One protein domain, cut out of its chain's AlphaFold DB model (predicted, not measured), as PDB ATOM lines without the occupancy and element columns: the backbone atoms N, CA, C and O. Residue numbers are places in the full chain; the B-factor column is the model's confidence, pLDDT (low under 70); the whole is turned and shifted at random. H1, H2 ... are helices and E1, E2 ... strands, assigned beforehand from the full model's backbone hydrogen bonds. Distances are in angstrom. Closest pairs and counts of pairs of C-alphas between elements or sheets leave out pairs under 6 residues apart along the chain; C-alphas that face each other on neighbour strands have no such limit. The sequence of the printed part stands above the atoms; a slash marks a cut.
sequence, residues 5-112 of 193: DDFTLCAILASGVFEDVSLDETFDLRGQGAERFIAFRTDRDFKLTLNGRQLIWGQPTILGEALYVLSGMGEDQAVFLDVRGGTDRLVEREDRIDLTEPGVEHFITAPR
ATOM      1  N   ASP A   5      19.692 -18.697 -26.474       79.81
ATOM      2  CA  ASP A   5      19.125 -17.894 -25.380       79.81
ATOM      3  C   ASP A   5      17.790 -18.451 -24.849       79.81
ATOM      4  O   ASP A   5      17.377 -18.108 -23.745       79.81
ATOM      5  N   ASP A   6      17.129 -19.338 -25.604       85.50
ATOM      6  CA  ASP A   6      15.903 -20.013 -25.164       85.50
ATOM      7  C   ASP A   6      16.189 -21.215 -24.247       85.50
ATOM      8  O   ASP A   6      15.246 -21.876 -23.800       85.50
ATOM      9  N   PHE A   7      17.463 -21.562 -24.016       85.62
ATOM     10  CA  PHE A   7      17.861 -22.743 -23.259       85.62
ATOM     11  C   PHE A   7      18.634 -22.408 -21.984       85.62
ATOM     12  O   PHE A   7      19.628 -21.691 -22.008       85.62
ATOM     13  N   THR A   8      18.256 -23.073 -20.896       86.38
ATOM     14  CA  THR A   8      19.058 -23.177 -19.671       86.38
ATOM     15  C   THR A   8      19.735 -24.544 -19.641       86.38
ATOM     16  O   THR A   8      19.077 -25.560 -19.894       86.38
ATOM     17  N   LEU A   9      21.031 -24.591 -19.319       87.25
ATOM     18  CA  LEU A   9      21.803 -25.825 -19.167       87.25
ATOM     19  C   LEU A   9      22.270 -25.966 -17.717       87.25
ATOM     20  O   LEU A   9      23.061 -25.168 -17.240       87.25
ATOM     21  N   CYS A  10      21.850 -27.030 -17.040       86.38
ATOM     22  CA  CYS A  10      22.286 -27.332 -15.680       86.38
ATOM     23  C   CYS A  10      23.182 -28.573 -15.666       86.38
ATOM     24  O   CYS A  10      22.766 -29.643 -16.120       86.38
ATOM     25  N   ALA A  11      24.377 -28.467 -15.090       85.69
ATOM     26  CA  ALA A  11      25.235 -29.602 -14.769       85.69
ATOM     27  C   ALA A  11      24.797 -30.270 -13.458       85.69
ATOM     28  O   ALA A  11      24.439 -29.595 -12.494       85.69
ATOM     29  N   ILE A  12      24.875 -31.601 -13.400       81.88
ATOM     30  CA  ILE A  12      24.615 -32.415 -12.208       81.88
ATOM     31  C   ILE A  12      25.944 -32.984 -11.712       81.88
ATOM     32  O   ILE A  12      26.400 -34.051 -12.141       81.88
ATOM     33  N   LEU A  13      26.557 -32.284 -10.761       77.75
ATOM     34  CA  LEU A  13      27.852 -32.656 -10.194       77.75
ATOM     35  C   LEU A  13      27.788 -34.011  -9.477       77.75
ATOM     36  O   LEU A  13      26.720 -34.472  -9.076       77.75
ATOM     37  N   ALA A  14      28.936 -34.655  -9.251       74.62
ATOM     38  CA  ALA A  14      29.020 -35.929  -8.518       74.62
ATOM     39  C   ALA A  14      28.379 -35.868  -7.112       74.62
ATOM     40  O   ALA A  14      27.803 -36.847  -6.651       74.62
ATOM     41  N   SER A  15      28.401 -34.695  -6.471       72.38
ATOM     42  CA  SER A  15      27.707 -34.407  -5.203       72.38
ATOM     43  C   SER A  15      26.172 -34.383  -5.316       72.38
ATOM     44  O   SER A  15      25.468 -34.295  -4.310       72.38
ATOM     45  N   GLY A  16      25.650 -34.404  -6.542       71.00
ATOM     46  CA  GLY A  16      24.258 -34.170  -6.898       71.00
ATOM     47  C   GLY A  16      23.879 -32.685  -6.960       71.00
ATOM     48  O   GLY A  16      22.745 -32.364  -7.302       71.00
ATOM     49  N   VAL A  17      24.773 -31.757  -6.616       72.38
ATOM     50  CA  VAL A  17      24.491 -30.319  -6.746       72.38
ATOM     51  C   VAL A  17      24.245 -29.965  -8.212       72.38
ATOM     52  O   VAL A  17      24.898 -30.514  -9.101       72.38
ATOM     53  N   PHE A  18      23.289 -29.066  -8.431       78.31
ATOM     54  CA  PHE A  18      23.010 -28.496  -9.739       78.31
ATOM     55  C   PHE A  18      23.748 -27.174  -9.874       78.31
ATOM     56  O   PHE A  18      23.657 -26.325  -8.985       78.31
ATOM     57  N   GLU A  19      24.455 -27.018 -10.982       78.25
ATOM     58  CA  GLU A  19      25.180 -25.805 -11.329       78.25
ATOM     59  C   GLU A  19      24.689 -25.322 -12.690       78.25
ATOM     60  O   GLU A  19      24.636 -26.106 -13.638       78.25
ATOM     61  N   ASP A  20      24.275 -24.061 -12.762       82.06
ATOM     62  CA  ASP A  20      23.921 -23.426 -14.028       82.06
ATOM     63  C   ASP A  20      25.189 -23.248 -14.872       82.06
ATOM     64  O   ASP A  20      26.231 -22.823 -14.365       82.06
ATOM     65  N   VAL A  21      25.114 -23.623 -16.143       83.88
ATOM     66  CA  VAL A  21      26.239 -23.615 -17.073       83.88
ATOM     67  C   VAL A  21      25.986 -22.543 -18.112       83.88
ATOM     68  O   VAL A  21      25.103 -22.672 -18.961       83.88
ATOM     69  N   SER A  22      26.826 -21.510 -18.087       82.19
ATOM     70  CA  SER A  22      26.820 -20.492 -19.131       82.19
ATOM     71  C   SER A  22      27.120 -21.131 -20.488       82.19
ATOM     72  O   SER A  22      28.127 -21.823 -20.654       82.19
ATOM     73  N   LEU A  23      26.260 -20.878 -21.478       79.88
ATOM     74  CA  LEU A  23      26.395 -21.427 -22.834       79.88
ATOM     75  C   LEU A  23      27.579 -20.837 -23.618       79.88
ATOM     76  O   LEU A  23      27.921 -21.348 -24.688       79.88
ATOM     77  N   ASP A  24      28.201 -19.785 -23.088       82.00
ATOM     78  CA  ASP A  24      29.371 -19.124 -23.667       82.00
ATOM     79  C   ASP A  24      30.693 -19.530 -22.989       82.00
ATOM     80  O   ASP A  24      31.763 -19.059 -23.384       82.00
ATOM     81  N   GLU A  25      30.651 -20.417 -21.990       80.31
ATOM     82  CA  GLU A  25      31.831 -20.879 -21.255       80.31
ATOM     83  C   GLU A  25      32.131 -22.364 -21.498       80.31
ATOM     84  O   GLU A  25      31.276 -23.177 -21.849       80.31
ATOM     85  N   THR A  26      33.397 -22.746 -21.321       83.94
ATOM     86  CA  THR A  26      33.814 -24.150 -21.403       83.94
ATOM     87  C   THR A  26      33.605 -24.851 -20.067       83.94
ATOM     88  O   THR A  26      34.126 -24.389 -19.052       83.94
ATOM     89  N   PHE A  27      32.952 -26.012 -20.080       82.69
ATOM     90  CA  PHE A  27      32.763 -26.852 -18.896       82.69
ATOM     91  C   PHE A  27      33.763 -28.022 -18.872       82.69
ATOM     92  O   PHE A  27      33.964 -28.700 -19.882       82.69
ATOM     93  N   ASP A  28      34.409 -28.272 -17.728       83.50
ATOM     94  CA  ASP A  28      35.398 -29.350 -17.593       83.50
ATOM     95  C   ASP A  28      34.732 -30.712 -17.339       83.50
ATOM     96  O   ASP A  28      34.143 -30.951 -16.288       83.50
ATOM     97  N   LEU A  29      34.880 -31.635 -18.291       84.62
ATOM     98  CA  LEU A  29      34.303 -32.983 -18.244       84.62
ATOM     99  C   LEU A  29      35.268 -34.059 -17.722       84.62
ATOM    100  O   LEU A  29      34.949 -35.244 -17.761       84.62
ATOM    101  N   ARG A  30      36.478 -33.696 -17.281       83.94
ATOM    102  CA  ARG A  30      37.506 -34.686 -16.892       83.94
ATOM    103  C   ARG A  30      37.216 -35.380 -15.557       83.94
ATOM    104  O   ARG A  30      37.814 -36.418 -15.276       83.94
ATOM    105  N   GLY A  31      36.352 -34.805 -14.723       76.75
ATOM    106  CA  GLY A  31      35.936 -35.399 -13.453       76.75
ATOM    107  C   GLY A  31      34.930 -36.533 -13.652       76.75
ATOM    108  O   GLY A  31      34.027 -36.429 -14.474       76.75
ATOM    109  N   GLN A  32      35.045 -37.608 -12.871       71.56
ATOM    110  CA  GLN A  32      34.068 -38.699 -12.899       71.56
ATOM    111  C   GLN A  32      32.680 -38.192 -12.465       71.56
ATOM    112  O   GLN A  32      32.530 -37.680 -11.353       71.56
ATOM    113  N   GLY A  33      31.666 -38.359 -13.320       70.19
ATOM    114  CA  GLY A  33      30.294 -37.923 -13.058       70.19
ATOM    115  C   GLY A  33      30.009 -36.457 -13.406       70.19
ATOM    116  O   GLY A  33      28.917 -35.982 -13.081       70.19
ATOM    117  N   ALA A  34      30.960 -35.753 -14.039       74.06
ATOM    118  CA  ALA A  34      30.813 -34.384 -14.549       74.06
ATOM    119  C   ALA A  34      30.040 -34.316 -15.882       74.06
ATOM    120  O   ALA A  34      29.643 -33.244 -16.321       74.06
ATOM    121  N   GLU A  35      29.797 -35.459 -16.521       79.06
ATOM    122  CA  GLU A  35      29.158 -35.602 -17.831       79.06
ATOM    123  C   GLU A  35      27.618 -35.606 -17.804       79.06
ATOM    124  O   GLU A  35      26.973 -36.002 -18.777       79.06
ATOM    125  N   ARG A  36      27.003 -35.199 -16.690       83.81
ATOM    126  CA  ARG A  36      25.546 -35.236 -16.508       83.81
ATOM    127  C   ARG A  36      24.977 -33.833 -16.594       83.81
ATOM    128  O   ARG A  36      25.296 -32.991 -15.764       83.81
ATOM    129  N   PHE A  37      24.091 -33.618 -17.558       86.38
ATOM    130  CA  PHE A  37      23.455 -32.329 -17.790       86.38
ATOM    131  C   PHE A  37      21.965 -32.496 -18.043       86.38
ATOM    132  O   PHE A  37      21.523 -33.522 -18.566       86.38
ATOM    133  N   ILE A  38      21.204 -31.458 -17.721       85.62
ATOM    134  CA  ILE A  38      19.824 -31.294 -18.164       85.62
ATOM    135  C   ILE A  38      19.714 -29.935 -18.840       85.62
ATOM    136  O   ILE A  38      20.147 -28.930 -18.285       85.62
ATOM    137  N   ALA A  39      19.123 -29.921 -20.031       87.69
ATOM    138  CA  ALA A  39      18.795 -28.701 -20.745       87.69
ATOM    139  C   ALA A  39      17.278 -28.512 -20.776       87.69
ATOM    140  O   ALA A  39      16.531 -29.459 -21.041       87.69
ATOM    141  N   PHE A  40      16.831 -27.284 -20.551       87.38
ATOM    142  CA  PHE A  40      15.431 -26.899 -20.649       87.38
ATOM    143  C   PHE A  40      15.302 -25.790 -21.671       87.38
ATOM    144  O   PHE A  40      16.051 -24.826 -21.598       87.38
ATOM    145  N   ARG A  41      14.327 -25.893 -22.577       88.56
ATOM    146  CA  ARG A  41      13.909 -24.728 -23.356       88.56
ATOM    147  C   ARG A  41      12.892 -23.945 -22.529       88.56
ATOM    148  O   ARG A  41      11.739 -24.376 -22.442       88.56
ATOM    149  N   THR A  42      13.331 -22.889 -21.860       87.69
ATOM    150  CA  THR A  42      12.543 -22.157 -20.862       87.69
ATOM    151  C   THR A  42      13.030 -20.721 -20.731       87.69
ATOM    152  O   THR A  42      14.203 -20.437 -20.924       87.69
ATOM    153  N   ASP A  43      12.122 -19.827 -20.355       84.19
ATOM    154  CA  ASP A  43      12.404 -18.443 -19.971       84.19
ATOM    155  C   ASP A  43      12.399 -18.251 -18.441       84.19
ATOM    156  O   ASP A  43      12.588 -17.139 -17.939       84.19
ATOM    157  N   ARG A  44      12.109 -19.319 -17.682       87.19
ATOM    158  CA  ARG A  44      11.917 -19.281 -16.228       87.19
ATOM    159  C   ARG A  44      12.461 -20.526 -15.543       87.19
ATOM    160  O   ARG A  44      12.316 -21.645 -16.035       87.19
ATOM    161  N   ASP A  45      12.939 -20.296 -14.327       88.69
ATOM    162  CA  ASP A  45      13.445 -21.321 -13.426       88.69
ATOM    163  C   ASP A  45      12.546 -21.480 -12.202       88.69
ATOM    164  O   ASP A  45      12.149 -20.501 -11.559       88.69
ATOM    165  N   PHE A  46      12.280 -22.732 -11.840       92.06
ATOM    166  CA  PHE A  46      11.575 -23.121 -10.625       92.06
ATOM    167  C   PHE A  46      12.570 -23.676  -9.611       92.06
ATOM    168  O   PHE A  46      13.471 -24.446  -9.954       92.06
ATOM    169  N   LYS A  47      12.424 -23.271  -8.347       91.44
ATOM    170  CA  LYS A  47      13.297 -23.714  -7.257       91.44
ATOM    171  C   LYS A  47      12.596 -24.788  -6.448       91.44
ATOM    172  O   LYS A  47      11.456 -24.609  -6.048       91.44
ATOM    173  N   LEU A  48      13.329 -25.845  -6.133       93.88
ATOM    174  CA  LEU A  48      12.911 -26.886  -5.200       93.88
ATOM    175  C   LEU A  48      14.101 -27.317  -4.348       93.88
ATOM    176  O   LEU A  48      15.249 -26.970  -4.641       93.88
ATOM    177  N   THR A  49      13.854 -28.080  -3.291       94.00
ATOM    178  CA  THR A  49      14.936 -28.723  -2.538       94.00
ATOM    179  C   THR A  49      14.745 -30.228  -2.493       94.00
ATOM    180  O   THR A  49      13.619 -30.692  -2.390       94.00
ATOM    181  N   LEU A  50      15.833 -30.992  -2.546       92.81
ATOM    182  CA  LEU A  50      15.832 -32.442  -2.365       92.81
ATOM    183  C   LEU A  50      16.904 -32.810  -1.341       92.81
ATOM    184  O   LEU A  50      18.083 -32.535  -1.559       92.81
ATOM    185  N   ASN A  51      16.509 -33.398  -0.212       91.06
ATOM    186  CA  ASN A  51      17.408 -33.684   0.914       91.06
ATOM    187  C   ASN A  51      18.187 -32.437   1.375       91.06
ATOM    188  O   ASN A  51      19.388 -32.491   1.633       91.06
ATOM    189  N   GLY A  52      17.510 -31.285   1.401       89.12
ATOM    190  CA  GLY A  52      18.096 -29.990   1.763       89.12
ATOM    191  C   GLY A  52      18.984 -29.345   0.691       89.12
ATOM    192  O   GLY A  52      19.370 -28.188   0.848       89.12
ATOM    193  N   ARG A  53      19.287 -30.032  -0.418       87.12
ATOM    194  CA  ARG A  53      20.014 -29.451  -1.558       87.12
ATOM    195  C   ARG A  53      19.055 -28.660  -2.437       87.12
ATOM    196  O   ARG A  53      18.060 -29.217  -2.891       87.12
ATOM    197  N   GLN A  54      19.360 -27.392  -2.705       87.44
ATOM    198  CA  GLN A  54      18.580 -26.571  -3.634       87.44
ATOM    199  C   GLN A  54      18.857 -26.984  -5.082       87.44
ATOM    200  O   GLN A  54      20.015 -27.108  -5.477       87.44
ATOM    201  N   LEU A  55      17.789 -27.169  -5.854       87.12
ATOM    202  CA  LEU A  55      17.809 -27.533  -7.264       87.12
ATOM    203  C   LEU A  55      17.053 -26.484  -8.090       87.12
ATOM    204  O   LEU A  55      16.106 -25.862  -7.600       87.12
ATOM    205  N   ILE A  56      17.479 -26.319  -9.343       87.38
ATOM    206  CA  ILE A  56      16.790 -25.523 -10.364       87.38
ATOM    207  C   ILE A  56      16.139 -26.479 -11.361       87.38
ATOM    208  O   ILE A  56      16.756 -27.455 -11.794       87.38
ATOM    209  N   TRP A  57      14.891 -26.194 -11.715       90.69
ATOM    210  CA  TRP A  57      14.111 -26.971 -12.662       90.69
ATOM    211  C   TRP A  57      13.455 -26.043 -13.683       90.69
ATOM    212  O   TRP A  57      12.741 -25.117 -13.313       90.69
ATOM    213  N   GLY A  58      13.678 -26.286 -14.973       89.38
ATOM    214  CA  GLY A  58      13.222 -25.386 -16.036       89.38
ATOM    215  C   GLY A  58      11.810 -25.665 -16.551       89.38
ATOM    216  O   GLY A  58      11.497 -25.311 -17.680       89.38
ATOM    217  N   GLN A  59      10.966 -26.375 -15.798       91.81
ATOM    218  CA  GLN A  59       9.574 -26.661 -16.167       91.81
ATOM    219  C   GLN A  59       8.647 -26.405 -14.970       91.81
ATOM    220  O   GLN A  59       9.043 -26.658 -13.840       91.81
ATOM    221  N   PRO A  60       7.387 -25.987 -15.177       94.19
ATOM    222  CA  PRO A  60       6.451 -25.728 -14.075       94.19
ATOM    223  C   PRO A  60       6.023 -26.999 -13.332       94.19
ATOM    224  O   PRO A  60       5.353 -26.936 -12.310       94.19
ATOM    225  N   THR A  61       6.369 -28.173 -13.857       95.56
ATOM    226  CA  THR A  61       6.026 -29.464 -13.270       95.56
ATOM    227  C   THR A  61       7.244 -30.374 -13.273       95.56
ATOM    228  O   THR A  61       7.949 -30.481 -14.283       95.56
ATOM    229  N   ILE A  62       7.448 -31.094 -12.173       95.12
ATOM    230  CA  ILE A  62       8.434 -32.169 -12.069       95.12
ATOM    231  C   ILE A  62       7.733 -33.524 -11.926       95.12
ATOM    232  O   ILE A  62       6.735 -33.654 -11.219       95.12
ATOM    233  N   LEU A  63       8.229 -34.531 -12.646       95.38
ATOM    234  CA  LEU A  63       7.766 -35.913 -12.518       95.38
ATOM    235  C   LEU A  63       8.456 -36.563 -11.313       95.38
ATOM    236  O   LEU A  63       9.657 -36.365 -11.124       95.38
ATOM    237  N   GLY A  64       7.738 -37.379 -10.544       94.12
ATOM    238  CA  GLY A  64       8.293 -38.110  -9.408       94.12
ATOM    239  C   GLY A  64       9.537 -38.910  -9.783       94.12
ATOM    240  O   GLY A  64      10.546 -38.822  -9.092       94.12
ATOM    241  N   GLU A  65       9.520 -39.596 -10.927       91.31
ATOM    242  CA  GLU A  65      10.669 -40.330 -11.474       91.31
ATOM    243  C   GLU A  65      11.939 -39.471 -11.546       91.31
ATOM    244  O   GLU A  65      13.019 -39.940 -11.190       91.31
ATOM    245  N   ALA A  66      11.821 -38.191 -11.922       91.88
ATOM    246  CA  ALA A  66      12.966 -37.287 -11.934       91.88
ATOM    247  C   ALA A  66      13.521 -37.086 -10.517       91.88
ATOM    248  O   ALA A  66      14.728 -37.186 -10.321       91.88
ATOM    249  N   LEU A  67      12.673 -36.895  -9.503       93.12
ATOM    250  CA  LEU A  67      13.117 -36.783  -8.108       93.12
ATOM    251  C   LEU A  67      13.838 -38.054  -7.625       93.12
ATOM    252  O   LEU A  67      14.849 -37.951  -6.930       93.12
ATOM    253  N   TYR A  68      13.378 -39.243  -8.033       89.94
ATOM    254  CA  TYR A  68      14.068 -40.504  -7.729       89.94
ATOM    255  C   TYR A  68      15.455 -40.558  -8.372       89.94
ATOM    256  O   TYR A  68      16.434 -40.815  -7.671       89.94
ATOM    257  N   VAL A  69      15.565 -40.246  -9.667       86.75
ATOM    258  CA  VAL A  69      16.855 -40.195 -10.375       86.75
ATOM    259  C   VAL A  69      17.810 -39.192  -9.714       86.75
ATOM    260  O   VAL A  69      18.979 -39.501  -9.488       86.75
ATOM    261  N   LEU A  70      17.313 -38.011  -9.339       87.38
ATOM    262  CA  LEU A  70      18.115 -36.940  -8.736       87.38
ATOM    263  C   LEU A  70      18.511 -37.195  -7.276       87.38
ATOM    264  O   LEU A  70      19.469 -36.590  -6.780       87.38
ATOM    265  N   SER A  71      17.807 -38.097  -6.590       86.06
ATOM    266  CA  SER A  71      18.146 -38.498  -5.224       86.06
ATOM    267  C   SER A  71      19.421 -39.343  -5.154       86.06
ATOM    268  O   SER A  71      20.114 -39.301  -4.140       86.06
ATOM    269  N   GLY A  72      19.747 -40.083  -6.223       77.44
ATOM    270  CA  GLY A  72      20.878 -41.016  -6.249       77.44
ATOM    271  C   GLY A  72      20.727 -42.221  -5.309       77.44
ATOM    272  O   GLY A  72      21.733 -42.840  -4.969       77.44
ATOM    273  N   MET A  73      19.505 -42.530  -4.859       72.00
ATOM    274  CA  MET A  73      19.218 -43.589  -3.882       72.00
ATOM    275  C   MET A  73      18.808 -44.921  -4.531       72.00
ATOM    276  O   MET A  73      18.403 -44.967  -5.693       72.00
ATOM    277  N   GLY A  74      18.911 -46.006  -3.752       66.19
ATOM    278  CA  GLY A  74      18.467 -47.357  -4.114       66.19
ATOM    279  C   GLY A  74      16.948 -47.560  -4.011       66.19
ATOM    280  O   GLY A  74      16.208 -46.686  -3.561       66.19
ATOM    281  N   GLU A  75      16.471 -48.733  -4.441       67.50
ATOM    282  CA  GLU A  75      15.037 -49.075  -4.522       67.50
ATOM    283  C   GLU A  75      14.304 -49.105  -3.164       67.50
ATOM    284  O   GLU A  75      13.072 -49.084  -3.121       67.50
ATOM    285  N   ASP A  76      15.042 -49.123  -2.055       77.06
ATOM    286  CA  ASP A  76      14.537 -49.191  -0.681       77.06
ATOM    287  C   ASP A  76      14.110 -47.830  -0.105       77.06
ATOM    288  O   ASP A  76      13.503 -47.770   0.968       77.06
ATOM    289  N   GLN A  77      14.388 -46.731  -0.810       85.00
ATOM    290  CA  GLN A  77      14.013 -45.379  -0.402       85.00
ATOM    291  C   GLN A  77      12.803 -44.864  -1.197       85.00
ATOM    292  O   GLN A  77      12.547 -45.246  -2.345       85.00
ATOM    293  N   ALA A  78      12.034 -43.970  -0.580       89.75
ATOM    294  CA  ALA A  78      10.988 -43.204  -1.239       89.75
ATOM    295  C   ALA A  78      11.238 -41.705  -1.113       89.75
ATOM    296  O   ALA A  78      11.853 -41.244  -0.153       89.75
ATOM    297  N   VAL A  79      10.725 -40.958  -2.087       93.56
ATOM    298  CA  VAL A  79      10.680 -39.498  -2.049       93.56
ATOM    299  C   VAL A  79       9.360 -39.062  -1.430       93.56
ATOM    300  O   VAL A  79       8.299 -39.593  -1.759       93.56
ATOM    301  N   PHE A  80       9.425 -38.063  -0.562       95.25
ATOM    302  CA  PHE A  80       8.274 -37.418   0.043       95.25
ATOM    303  C   PHE A  80       8.337 -35.918  -0.194       95.25
ATOM    304  O   PHE A  80       9.420 -35.338  -0.209       95.25
ATOM    305  N   LEU A  81       7.173 -35.303  -0.352       96.44
ATOM    306  CA  LEU A  81       6.986 -33.863  -0.273       96.44
ATOM    307  C   LEU A  81       6.735 -33.494   1.195       96.44
ATOM    308  O   LEU A  81       5.737 -33.935   1.769       96.44
ATOM    309  N   ASP A  82       7.631 -32.697   1.771       95.38
ATOM    310  CA  ASP A  82       7.506 -32.098   3.102       95.38
ATOM    311  C   ASP A  82       6.414 -31.025   3.063       95.38
ATOM    312  O   ASP A  82       6.521 -29.988   2.395       95.38
ATOM    313  N   VAL A  83       5.319 -31.319   3.761       90.94
ATOM    314  CA  VAL A  83       4.172 -30.428   3.886       90.94
ATOM    315  C   VAL A  83       4.300 -29.693   5.211       90.94
ATOM    316  O   VAL A  83       4.017 -30.250   6.271       90.94
ATOM    317  N   ARG A  84       4.672 -28.408   5.164       81.94
ATOM    318  CA  ARG A  84       4.857 -27.587   6.372       81.94
ATOM    319  C   ARG A  84       3.625 -27.621   7.282       81.94
ATOM    320  O   ARG A  84       2.552 -27.152   6.911       81.94
ATOM    321  N   GLY A  85       3.810 -28.122   8.504       81.94
ATOM    322  CA  GLY A  85       2.744 -28.236   9.507       81.94
ATOM    323  C   GLY A  85       1.736 -29.362   9.242       81.94
ATOM    324  O   GLY A  85       0.708 -29.413   9.915       81.94
ATOM    325  N   GLY A  86       2.017 -30.245   8.283       85.44
ATOM    326  CA  GLY A  86       1.207 -31.400   7.916       85.44
ATOM    327  C   GLY A  86       2.006 -32.704   7.932       85.44
ATOM    328  O   GLY A  86       3.091 -32.786   8.501       85.44
ATOM    329  N   THR A  87       1.427 -33.738   7.323       84.69
ATOM    330  CA  THR A  87       2.081 -35.036   7.128       84.69
ATOM    331  C   THR A  87       2.768 -35.066   5.772       84.69
ATOM    332  O   THR A  87       2.135 -34.744   4.763       84.69
ATOM    333  N   ASP A  88       4.017 -35.527   5.746       91.62
ATOM    334  CA  ASP A  88       4.782 -35.721   4.517       91.62
ATOM    335  C   ASP A  88       4.029 -36.614   3.526       91.62
ATOM    336  O   ASP A  88       3.541 -37.703   3.855       91.62
ATOM    337  N   ARG A  89       3.936 -36.152   2.282       92.94
ATOM    338  CA  ARG A  89       3.212 -36.854   1.224       92.94
ATOM    339  C   ARG A  89       4.180 -37.713   0.428       92.94
ATOM    340  O   ARG A  89       5.079 -37.180  -0.214       92.94
ATOM    341  N   LEU A  90       3.953 -39.025   0.394       91.50
ATOM    342  CA  LEU A  90       4.670 -39.923  -0.513       91.50
ATOM    343  C   LEU A  90       4.489 -39.468  -1.970       91.50
ATOM    344  O   LEU A  90       3.362 -39.236  -2.412       91.50
ATOM    345  N   VAL A  91       5.602 -39.373  -2.694       93.44
ATOM    346  CA  VAL A  91       5.649 -39.067  -4.123       93.44
ATOM    347  C   VAL A  91       5.895 -40.362  -4.892       93.44
ATOM    348  O   VAL A  91       6.958 -40.984  -4.767       93.44
ATOM    349  N   GLU A  92       4.909 -40.781  -5.681       90.50
ATOM    350  CA  GLU A  92       5.074 -41.916  -6.596       90.50
ATOM    351  C   GLU A  92       5.848 -41.505  -7.850       90.50
ATOM    352  O   GLU A  92       5.950 -40.324  -8.176       90.50
ATOM    353  N   ARG A  93       6.419 -42.476  -8.570       87.62
ATOM    354  CA  ARG A  93       7.250 -42.203  -9.757       87.62
ATOM    355  C   ARG A  93       6.459 -41.504 -10.865       87.62
ATOM    356  O   ARG A  93       6.993 -40.651 -11.569       87.62
ATOM    357  N   GLU A  94       5.177 -41.817 -10.984       89.44
ATOM    358  CA  GLU A  94       4.276 -41.264 -11.991       89.44
ATOM    359  C   GLU A  94       3.635 -39.933 -11.564       89.44
ATOM    360  O   GLU A  94       2.988 -39.279 -12.389       89.44
ATOM    361  N   ASP A  95       3.811 -39.514 -10.306       93.75
ATOM    362  CA  ASP A  95       3.249 -38.261  -9.807       93.75
ATOM    363  C   ASP A  95       3.809 -37.071 -10.584       93.75
ATOM    364  O   ASP A  95       5.002 -36.988 -10.875       93.75
ATOM    365  N   ARG A  96       2.944 -36.099 -10.865       96.12
ATOM    366  CA  ARG A  96       3.321 -34.806 -11.438       96.12
ATOM    367  C   ARG A  96       3.130 -33.744 -10.368       96.12
ATOM    368  O   ARG A  96       2.011 -33.548  -9.902       96.12
ATOM    369  N   ILE A  97       4.216 -33.099  -9.966       97.12
ATOM    370  CA  ILE A  97       4.216 -32.107  -8.897       97.12
ATOM    371  C   ILE A  97       4.330 -30.730  -9.534       97.12
ATOM    372  O   ILE A  97       5.266 -30.483 -10.295       97.12
ATOM    373  N   ASP A  98       3.356 -29.875  -9.245       95.81
ATOM    374  CA  ASP A  98       3.346 -28.473  -9.647       95.81
ATOM    375  C   ASP A  98       4.358 -27.686  -8.801       95.81
ATOM    376  O   ASP A  98       4.368 -27.818  -7.580       95.81
ATOM    377  N   LEU A  99       5.223 -26.919  -9.462       96.31
ATOM    378  CA  LEU A  99       6.237 -26.053  -8.852       96.31
ATOM    379  C   LEU A  99       5.861 -24.564  -8.957       96.31
ATOM    380  O   LEU A  99       6.681 -23.687  -8.687       96.31
ATOM    381  N   THR A 100       4.658 -24.253  -9.447       95.06
ATOM    382  CA  THR A 100       4.175 -22.874  -9.620       95.06
ATOM    383  C   THR A 100       3.471 -22.324  -8.380       95.06
ATOM    384  O   THR A 100       3.185 -21.124  -8.322       95.06
ATOM    385  N   GLU A 101       3.211 -23.179  -7.390       92.06
ATOM    386  CA  GLU A 101       2.589 -22.793  -6.130       92.06
ATOM    387  C   GLU A 101       3.493 -21.840  -5.318       92.06
ATOM    388  O   GLU A 101       4.723 -21.876  -5.426       92.06
ATOM    389  N   PRO A 102       2.923 -20.940  -4.494       90.75
ATOM    390  CA  PRO A 102       3.722 -20.021  -3.695       90.75
ATOM    391  C   PRO A 102       4.609 -20.751  -2.679       90.75
ATOM    392  O   PRO A 102       4.132 -21.282  -1.677       90.75
ATOM    393  N   GLY A 103       5.922 -20.681  -2.877       91.00
ATOM    394  CA  GLY A 103       6.896 -21.256  -1.958       91.00
ATOM    395  C   GLY A 103       8.034 -21.938  -2.693       91.00
ATOM    396  O   GLY A 103       8.351 -21.597  -3.827       91.00
ATOM    397  N   VAL A 104       8.694 -22.849  -1.987       94.12
ATOM    398  CA  VAL A 104       9.685 -23.765  -2.548       94.12
ATOM    399  C   VAL A 104       9.268 -25.148  -2.085       94.12
ATOM    400  O   VAL A 104       9.154 -25.372  -0.877       94.12
ATOM    401  N   GLU A 105       9.036 -26.067  -3.015       96.75
ATOM    402  CA  GLU A 105       8.728 -27.450  -2.675       96.75
ATOM    403  C   GLU A 105       9.955 -28.098  -2.027       96.75
ATOM    404  O   GLU A 105      11.080 -28.061  -2.545       96.75
ATOM    405  N   HIS A 106       9.736 -28.695  -0.860       96.50
ATOM    406  CA  HIS A 106      10.768 -29.385  -0.108       96.50
ATOM    407  C   HIS A 106      10.558 -30.889  -0.229       96.50
ATOM    408  O   HIS A 106       9.536 -31.414   0.192       96.50
ATOM    409  N   PHE A 107      11.522 -31.587  -0.820       96.50
ATOM    410  CA  PHE A 107      11.503 -33.033  -0.952       96.50
ATOM    411  C   PHE A 107      12.552 -33.661  -0.046       96.50
ATOM    412  O   PHE A 107      13.689 -33.188   0.054       96.50
ATOM    413  N   ILE A 108      12.183 -34.769   0.576       94.31
ATOM    414  CA  ILE A 108      13.072 -35.569   1.412       94.31
ATOM    415  C   ILE A 108      13.000 -37.029   0.988       94.31
ATOM    416  O   ILE A 108      11.980 -37.500   0.486       94.31
ATOM    417  N   THR A 109      14.086 -37.757   1.198       92.19
ATOM    418  CA  THR A 109      14.106 -39.210   1.088       92.19
ATOM    419  C   THR A 109      14.038 -39.834   2.466       92.19
ATOM    420  O   THR A 109      14.770 -39.430   3.370       92.19
ATOM    421  N   ALA A 110      13.211 -40.856   2.604       89.69
ATOM    422  CA  ALA A 110      13.186 -41.721   3.773       89.69
ATOM    423  C   ALA A 110      12.969 -43.169   3.308       89.69
ATOM    424  O   ALA A 110      12.567 -43.368   2.152       89.69
ATOM    425  N   PRO A 111      13.204 -44.180   4.170       86.19
ATOM    426  CA  PRO A 111      12.890 -45.561   3.835       86.19
ATOM    427  C   PRO A 111      11.484 -45.629   3.268       86.19
ATOM    428  O   PRO A 111      10.557 -45.051   3.852       86.19
ATOM    429  N   ARG A 112      11.335 -46.278   2.109       78.94
ATOM    430  CA  ARG A 112      10.033 -46.404   1.470       78.94
ATOM    431  C   ARG A 112       9.099 -46.979   2.527       78.94
ATOM    432  O   ARG A 112       9.381 -48.079   3.011       78.94
TER     433      ARG A 112
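Overview. This is residues 5 to 112 of the 193 residues of an uncharacterized protein of Ralstonia solanacearum (UniProt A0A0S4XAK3). The larger part of this domain is one strongly twisted sheet of five strands, E5, E4, E10, E7 and E8, with the single short helix H1 lying across one of its faces and the small strand pair E6 and E9 next to the first residue of that helix. Beyond the edge strand E5 comes a second, smaller sheet of E2, E1 and E3, which meets the first only loosely, with E2 near E5; a wide loop, residues 21 to 36, belongs to this end of the longest axis. The printed part has 108 residues, with ten named strands and one named helix in the order E1 E2 E3 E4 E5 E6 H1 E7 E8 E9 E10, and its class is mostly strand. The larger sheet is mixed, in the order E5, E4, E10, E7, E8, while the order E2, E1, E3 is antiparallel throughout. The whole is compact, with a radius of gyration of the C-alphas of 14.5 A and spans of 44 by 30 by 22 A.

Along the chain. Find C-alpha 7 at (17.861, -22.743, -23.259); from there E1 runs through residues 7 to 12 for 16.2 A. E2 follows at residues 18 to 20, and E3, residues 37 to 41, measures 13.4 A. Look next at residues 46 to 50 for E4, 13.2 A, and at 53 to 57 for E5, 12.8 A. E6 is residues 61 to 63, and at C-alpha 64, (8.293, -38.110, -9.408), H1 begins and runs to residue 71, 10.7 A on. E7, residues 77 to 82, measures 15.2 A; the short E8 and E9 are residues 89 to 91 and 96 to 98. E10, residues 105 to 111, is the longest strand at 19.7 A and ends at C-alpha 111, (12.890, -45.561, 3.835).

Arrangement. Begin with the five-strand sheet, whose edge strands are E5 and E8. E4 and E5 form an antiparallel hairpin, with N 55 and O 48 at 2.8 A. E4 and E10 are parallel, at 23 degrees, with N 107 and O 49 at 2.8 A. E10 and E7 are antiparallel, with N 80 and O 108 at 2.8 A. The hairpin of E7 and E8 has N 81 and O 89 at 2.8 A. From edge to edge the strands' lines turn by 122 degrees. H1 is on this sheet at a height over the sheet of 8.1 A. It lies over E10, and runs across the strands, at 73 degrees to E10 on the local plane. Its closest C-alphas to E7 are those of Tyr 68 and Val 79, 6.7 A apart. Each of its O i to N i+4 pairs is within hydrogen-bond range. Near its first residue, the C-alphas of Gly 64 and Arg 96 of E9 are 6.3 A apart. E9 is the antiparallel neighbour of E6, with N 62 and O 97 at 2.9 A. In the smaller sheet E1 is the inner strand: N 10 and O 38 of E3 are 2.8 A apart, and N 11 and O 19 of E2, its hairpin partner, 2.8 A. The closest C-alphas of E2 and E5 are those of Phe 18 and Leu 55, at 5.8 A. E1 and E10 are apart.

Size, cuts and confidence. The two C-alphas farthest apart are those of Thr 26 and Gly 86, at 44.4 A. The printed part has no cut. The link from E2 to E3, 16 residues, is long; its C-alphas lie 13 to 24 A from the mean of all C-alphas. The mean pLDDT of the printed part is 86.7, and residues 74 to 75 are under 70.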